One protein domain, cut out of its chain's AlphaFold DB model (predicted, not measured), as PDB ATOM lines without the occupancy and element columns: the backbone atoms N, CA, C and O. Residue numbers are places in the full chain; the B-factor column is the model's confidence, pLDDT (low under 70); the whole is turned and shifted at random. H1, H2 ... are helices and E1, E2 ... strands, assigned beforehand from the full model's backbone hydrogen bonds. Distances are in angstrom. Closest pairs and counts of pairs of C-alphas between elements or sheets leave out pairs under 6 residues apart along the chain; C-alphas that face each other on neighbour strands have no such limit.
ATOM      1  N   ASP A 193     198.077 206.545 214.909       82.56
ATOM      2  CA  ASP A 193     199.522 206.525 214.687       82.56
ATOM      3  C   ASP A 193     199.861 206.953 213.242       82.56
ATOM      4  O   ASP A 193     199.393 207.980 212.756       82.56
ATOM      5  N   ARG A 194     200.698 206.203 212.511       78.94
ATOM      6  CA  ARG A 194     201.082 206.569 211.132       78.94
ATOM      7  C   ARG A 194     199.956 206.377 210.100       78.94
ATOM      8  O   ARG A 194     200.164 206.688 208.929       78.94
ATOM      9  N   GLY A 195     198.803 205.842 210.511       74.62
ATOM     10  CA  GLY A 195     197.779 205.332 209.604       74.62
ATOM     11  C   GLY A 195     198.246 204.088 208.843       74.62
ATOM     12  O   GLY A 195     199.288 203.503 209.144       74.62
ATOM     13  N   ILE A 196     197.469 203.686 207.839       80.06
ATOM     14  CA  ILE A 196     197.819 202.596 206.924       80.06
ATOM     15  C   ILE A 196     198.079 203.173 205.531       80.06
ATOM     16  O   ILE A 196     197.282 203.975 205.040       80.06
ATOM     17  N   HIS A 197     199.169 202.766 204.872       81.31
ATOM     18  CA  HIS A 197     199.378 203.114 203.465       81.31
ATOM     19  C   HIS A 197     198.555 202.222 202.536       81.31
ATOM     20  O   HIS A 197     198.549 200.996 202.660       81.31
ATOM     21  N   ALA A 198     197.884 202.853 201.571       81.81
ATOM     22  CA  ALA A 198     197.181 202.143 200.513       81.81
ATOM     23  C   ALA A 198     198.148 201.288 199.675       81.81
ATOM     24  O   ALA A 198     199.321 201.630 199.504       81.81
ATOM     25  N   VAL A 199     197.621 200.192 199.134       81.75
ATOM     26  CA  VAL A 199     198.344 199.242 198.275       81.75
ATOM     27  C   VAL A 199     198.999 199.936 197.080       81.75
ATOM     28  O   VAL A 199     198.405 200.808 196.441       81.75
ATOM     29  N   SER A 200     200.224 199.520 196.743       82.31
ATOM     30  CA  SER A 200     200.926 200.030 195.565       82.31
ATOM     31  C   SER A 200     200.250 199.532 194.291       82.31
ATOM     32  O   SER A 200     199.878 198.365 194.185       82.31
ATOM     33  N   THR A 201     200.187 200.365 193.251       82.69
ATOM     34  CA  THR A 201     199.739 199.918 191.920       82.69
ATOM     35  C   THR A 201     200.583 198.763 191.373       82.69
ATOM     36  O   THR A 201     200.121 198.014 190.516       82.69
ATOM     37  N   GLU A 202     201.816 198.597 191.864       83.25
ATOM     38  CA  GLU A 202     202.665 197.461 191.507       83.25
ATOM     39  C   GLU A 202     202.203 196.133 192.113       83.25
ATOM     40  O   GLU A 202     202.483 195.088 191.529       83.25
ATOM     41  N   ASP A 203     201.487 196.136 193.240       82.56
ATOM     42  CA  ASP A 203     201.041 194.908 193.915       82.56
ATOM     43  C   ASP A 203     199.956 194.167 193.117       82.56
ATOM     44  O   ASP A 203     199.779 192.956 193.277       82.56
ATOM     45  N   ALA A 204     199.306 194.851 192.167       82.00
ATOM     46  CA  ALA A 204     198.387 194.244 191.205       82.00
ATOM     47  C   ALA A 204     199.039 193.100 190.403       82.00
ATOM     48  O   ALA A 204     198.344 192.178 189.973       82.00
ATOM     49  N   LYS A 205     200.377 193.101 190.246       86.56
ATOM     50  CA  LYS A 205     201.121 192.002 189.599       86.56
ATOM     51  C   LYS A 205     201.013 190.673 190.353       86.56
ATOM     52  O   LYS A 205     201.208 189.619 189.756       86.56
ATOM     53  N   TYR A 206     200.682 190.724 191.642       85.50
ATOM     54  CA  TYR A 206     200.429 189.562 192.489       85.50
ATOM     55  C   TYR A 206     198.933 189.233 192.603       85.50
ATOM     56  O   TYR A 206     198.556 188.373 193.385       85.50
ATOM     57  N   GLY A 207     198.053 189.909 191.857       81.69
ATOM     58  CA  GLY A 207     196.610 189.657 191.907       81.69
ATOM     59  C   GLY A 207     195.925 190.102 193.204       81.69
ATOM     60  O   GLY A 207     194.772 189.741 193.427       81.69
ATOM     61  N   TYR A 208     196.604 190.886 194.052       83.19
ATOM     62  CA  TYR A 208     196.006 191.459 195.254       83.19
ATOM     63  C   TYR A 208     195.132 192.671 194.908       83.19
ATOM     64  O   TYR A 208     195.569 193.572 194.195       83.19
ATOM     65  N   THR A 209     193.895 192.690 195.411       79.25
ATOM     66  CA  THR A 209     192.888 193.730 195.120       79.25
ATOM     67  C   THR A 209     192.350 194.426 196.372       79.25
ATOM     68  O   THR A 209     191.358 195.151 196.290       79.25
ATOM     69  N   GLY A 210     192.968 194.191 197.535       82.50
ATOM     70  CA  GLY A 210     192.579 194.848 198.781       82.50
ATOM     71  C   GLY A 210     193.024 196.308 198.850       82.50
ATOM     72  O   GLY A 210     193.805 196.779 198.025       82.50
ATOM     73  N   GLU A 211     192.509 197.029 199.845       84.06
ATOM     74  CA  GLU A 211     192.835 198.443 200.072       84.06
ATOM     75  C   GLU A 211     194.214 198.626 200.735       84.06
ATOM     76  O   GLU A 211     194.933 199.574 200.413       84.06
ATOM     77  N   TYR A 212     194.619 197.680 201.592       86.75
ATOM     78  CA  TYR A 212     195.848 197.725 202.395       86.75
ATOM     79  C   TYR A 212     196.584 196.387 202.374       86.75
ATOM     80  O   TYR A 212     195.950 195.356 202.515       86.75
ATOM     81  N   ARG A 213     197.918 196.361 202.269       88.25
ATOM     82  CA  ARG A 213     198.694 195.104 202.213       88.25
ATOM     83  C   ARG A 213     198.973 194.525 203.606       88.25
ATOM     84  O   ARG A 213     200.129 194.451 204.027       88.25
ATOM     85  N   ASP A 214     197.916 194.161 204.324       87.31
ATOM     86  CA  ASP A 214     197.905 193.800 205.750       87.31
ATOM     87  C   ASP A 214     197.954 192.290 206.053       87.31
ATOM     88  O   ASP A 214     198.024 191.878 207.214       87.31
ATOM     89  N   GLU A 215     198.015 191.461 205.010       88.88
ATOM     90  CA  GLU A 215     198.307 190.031 205.100       88.88
ATOM     91  C   GLU A 215     199.468 189.633 204.179       88.88
ATOM     92  O   GLU A 215     199.646 190.225 203.108       88.88
ATOM     93  N   PRO A 216     200.259 188.608 204.552       91.94
ATOM     94  CA  PRO A 216     201.213 188.007 203.634       91.94
ATOM     95  C   PRO A 216     200.513 187.411 202.406       91.94
ATOM     96  O   PRO A 216     199.465 186.769 202.523       91.94
ATOM     97  N   LEU A 217     201.139 187.568 201.237       93.44
ATOM     98  CA  LEU A 217     200.749 186.865 200.013       93.44
ATOM     99  C   LEU A 217     201.613 185.617 199.859       93.44
ATOM    100  O   LEU A 217     202.842 185.687 199.911       93.44
ATOM    101  N   LEU A 218     200.970 184.476 199.647       94.38
ATOM    102  CA  LEU A 218     201.607 183.174 199.518       94.38
ATOM    103  C   LEU A 218     201.476 182.682 198.085       94.38
ATOM    104  O   LEU A 218     200.363 182.569 197.567       94.38
ATOM    105  N   ARG A 219     202.600 182.348 197.448       93.88
ATOM    106  CA  ARG A 219     202.569 181.725 196.124       93.88
ATOM    107  C   ARG A 219     202.261 180.241 196.251       93.88
ATOM    108  O   ARG A 219     203.065 179.480 196.788       93.88
ATOM    109  N   ILE A 220     201.140 179.825 195.685       92.88
ATOM    110  CA  ILE A 220     200.721 178.433 195.535       92.88
ATOM    111  C   ILE A 220     200.791 178.011 194.063       92.88
ATOM    112  O   ILE A 220     200.833 178.844 193.154       92.88
ATOM    113  N   THR A 221     200.779 176.705 193.820       90.12
ATOM    114  CA  THR A 221     200.752 176.115 192.475       90.12
ATOM    115  C   THR A 221     199.705 174.994 192.408       90.12
ATOM    116  O   THR A 221     200.052 173.817 192.507       90.12
ATOM    117  N   PRO A 222     198.407 175.328 192.250       81.00
ATOM    118  CA  PRO A 222     197.323 174.337 192.257       81.00
ATOM    119  C   PRO A 222     197.506 173.190 191.248       81.00
ATOM    120  O   PRO A 222     197.154 172.054 191.550       81.00
ATOM    121  N   ASP A 223     198.122 173.472 190.092       81.69
ATOM    122  CA  ASP A 223     198.360 172.520 188.992       81.69
ATOM    123  C   ASP A 223     199.861 172.186 188.796       81.69
ATOM    124  O   ASP A 223     200.309 171.876 187.685       81.69
ATOM    125  N   GLY A 224     200.679 172.321 189.846       72.88
ATOM    126  CA  GLY A 224     202.143 172.339 189.722       72.88
ATOM    127  C   GLY A 224     202.659 173.648 189.103       72.88
ATOM    128  O   GLY A 224     201.912 174.618 188.976       72.88
ATOM    129  N   GLU A 225     203.937 173.719 188.707       73.88
ATOM    130  CA  GLU A 225     204.597 174.978 188.277       73.88
ATOM    131  C   GLU A 225     203.942 175.708 187.085       73.88
ATOM    132  O   GLU A 225     204.324 176.829 186.761       73.88
ATOM    133  N   LYS A 226     202.937 175.105 186.442       76.56
ATOM    134  CA  LYS A 226     202.254 175.650 185.265       76.56
ATOM    135  C   LYS A 226     201.446 176.918 185.552       76.56
ATOM    136  O   LYS A 226     201.400 177.780 184.683       76.56
ATOM    137  N   ASN A 227     200.834 177.033 186.735       80.88
ATOM    138  CA  ASN A 227     199.906 178.120 187.074       80.88
ATOM    139  C   ASN A 227     200.176 178.662 188.493       80.88
ATOM    140  O   ASN A 227     199.443 178.317 189.426       80.88
ATOM    141  N   PRO A 228     201.228 179.475 188.708       86.81
ATOM    142  CA  PRO A 228     201.452 180.105 190.002       86.81
ATOM    143  C   PRO A 228     200.341 181.113 190.315       86.81
ATOM    144  O   PRO A 228     199.974 181.930 189.472       86.81
ATOM    145  N   GLN A 229     199.833 181.075 191.542       90.75
ATOM    146  CA  GLN A 229     198.855 182.034 192.057       90.75
ATOM    147  C   GLN A 229     199.338 182.568 193.397       90.75
ATOM    148  O   GLN A 229     199.892 181.814 194.191       90.75
ATOM    149  N   TYR A 230     199.120 183.853 193.651       92.88
ATOM    150  CA  TYR A 230     199.322 184.437 194.970       92.88
ATOM    151  C   TYR A 230     197.970 184.532 195.663       92.88
ATOM    152  O   TYR A 230     197.029 185.106 195.120       92.88
ATOM    153  N   ILE A 231     197.878 183.939 196.846       91.75
ATOM    154  CA  ILE A 231     196.689 183.988 197.695       91.75
ATOM    155  C   ILE A 231     197.036 184.658 199.020       91.75
ATOM    156  O   ILE A 231     198.200 184.675 199.424       91.75
ATOM    157  N   LEU A 232     196.041 185.197 199.713       91.50
ATOM    158  CA  LEU A 232     196.238 185.677 201.078       91.50
ATOM    159  C   LEU A 232     196.522 184.504 202.012       91.50
ATOM    160  O   LEU A 232     196.017 183.398 201.809       91.50
ATOM    161  N   GLN A 233     197.275 184.752 203.079       91.31
ATOM    162  CA  GLN A 233     197.493 183.747 204.119       91.31
ATOM    163  C   GLN A 233     196.170 183.184 204.667       91.31
ATOM    164  O   GLN A 233     196.065 181.977 204.872       91.31
ATOM    165  N   SER A 234     195.143 184.022 204.841       90.75
ATOM    166  CA  SER A 234     193.797 183.604 205.271       90.75
ATOM    167  C   SER A 234     193.072 182.660 204.299       90.75
ATOM    168  O   SER A 234     192.119 181.988 204.690       90.75
ATOM    169  N   GLN A 235     193.510 182.592 203.041       92.50
ATOM    170  CA  GLN A 235     192.925 181.740 202.002       92.50
ATOM    171  C   GLN A 235     193.629 180.380 201.882       92.50
ATOM    172  O   GLN A 235     193.112 179.484 201.204       92.50
ATOM    173  N   LEU A 236     194.794 180.214 202.519       93.19
ATOM    174  CA  LEU A 236     195.577 178.984 202.464       93.19
ATOM    175  C   LEU A 236     194.813 177.838 203.131       93.19
ATOM    176  O   LEU A 236     194.421 177.923 204.295       93.19
ATOM    177  N   GLN A 237     194.619 176.741 202.402       93.88
ATOM    178  CA  GLN A 237     193.930 175.570 202.937       93.88
ATOM    179  C   GLN A 237     194.852 174.751 203.860       93.88
ATOM    180  O   GLN A 237     196.064 174.694 203.627       93.88
ATOM    181  N   PRO A 238     194.311 174.056 204.880       92.88
ATOM    182  CA  PRO A 238     195.107 173.187 205.742       92.88
ATOM    183  C   PRO A 238     195.916 172.154 204.938       92.88
ATOM    184  O   PRO A 238     195.357 171.381 204.163       92.88
ATOM    185  N   GLY A 239     197.240 172.141 205.126       89.81
ATOM    186  CA  GLY A 239     198.156 171.222 204.438       89.81
ATOM    187  C   GLY A 239     198.515 171.598 202.993       89.81
ATOM    188  O   GLY A 239     199.242 170.848 202.344       89.81
ATOM    189  N   GLN A 240     198.044 172.739 202.481       92.56
ATOM    190  CA  GLN A 240     198.379 173.206 201.137       92.56
ATOM    191  C   GLN A 240     199.835 173.708 201.067       92.56
ATOM    192  O   GLN A 240     200.222 174.564 201.866       92.56
ATOM    193  N   PRO A 241     200.648 173.234 200.103       91.19
ATOM    194  CA  PRO A 241     202.006 173.729 199.931       91.19
ATOM    195  C   PRO A 241     202.016 175.134 199.313       91.19
ATOM    196  O   PRO A 241     201.234 175.444 198.411       91.19
ATOM    197  N   TYR A 242     202.952 175.959 199.771       93.06
ATOM    198  CA  TYR A 242     203.285 177.265 199.205       93.06
ATOM    199  C   TYR A 242     204.804 177.364 199.018       93.06
ATOM    200  O   TYR A 242     205.568 176.658 199.677       93.06
ATOM    201  N   TYR A 243     205.238 178.220 198.096       92.06
ATOM    202  CA  TYR A 243     206.612 178.210 197.579       92.06
ATOM    203  C   TYR A 243     207.325 179.559 197.708       92.06
ATOM    204  O   TYR A 243     208.550 179.586 197.745       92.06
ATOM    205  N   GLU A 244     206.583 180.663 197.827       93.50
ATOM    206  CA  GLU A 244     207.111 182.010 198.088       93.50
ATOM    207  C   GLU A 244     206.195 182.753 199.067       93.50
ATOM    208  O   GLU A 244     204.978 182.552 199.057       93.50
ATOM    209  N   ILE A 245     206.785 183.618 199.895       94.62
ATOM    210  CA  ILE A 245     206.076 184.503 200.824       94.62
ATOM    211  C   ILE A 245     206.450 185.939 200.480       94.62
ATOM    212  O   ILE A 245     207.628 186.295 200.489       94.62
ATOM    213  N   ILE A 246     205.445 186.775 200.244       91.56
ATOM    214  CA  ILE A 246     205.600 188.227 200.226       91.56
ATOM    215  C   ILE A 246     205.033 188.744 201.556       91.56
ATOM    216  O   ILE A 246     203.834 188.585 201.795       91.56
ATOM    217  N   PRO A 247     205.859 189.327 202.443       91.56
ATOM    218  CA  PRO A 247     205.424 189.736 203.779       91.56
ATOM    219  C   PRO A 247     204.416 190.882 203.705       91.56
ATOM    220  O   PRO A 247     204.505 191.699 202.791       91.56
TER     221      PRO A 247
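What this domain is: This is residues 193 to 247 of the 508 residues of an uncharacterized protein of Chryseobacterium sp. CH21 (UniProt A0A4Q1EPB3). With little regular structure, this is a small antiparallel sheet, E3, E1, E4, grazed by short helix H1, with E2 beyond one end and residues 193 to 200 leading away at the other. The 55 printed residues, mixed in class, hold 21 in named elements: H1, E1, E2, E3, E4. The outline is elongated, 41 by 22 by 14 A, only just loose, close to compact; radius of gyration of the C-alphas 12.4 A.

How they stand to each other: Start at E1, residues 217 to 220: N 218 reaches O 231 of E3, residues 229 to 232, at 2.8 A, and N 217 reaches O 246 of E4, residues 244 to 246, at 2.9 A. E1 runs on into E2, residues 222 to 225, at 81 degrees. H1, residues 201 to 206, only grazes the sheet; its closest C-alphas with E3, Tyr 206 and Tyr 230, are 5.8 A apart. Within hydrogen-bond range, H1 has 0 of 2 O i to N i+4 pairs and 2 of 3 O i to N i+3.

Where its parts are: Find C-alpha 201 at (199.739, 199.918, 191.920); H1 runs 10.4 A from there. E4 ends at C-alpha 246, (205.600, 188.227, 200.226).

The domain as a whole: The printed part has no cut; link E3 to E4 is long; no printed residue is under 70 in pLDDT.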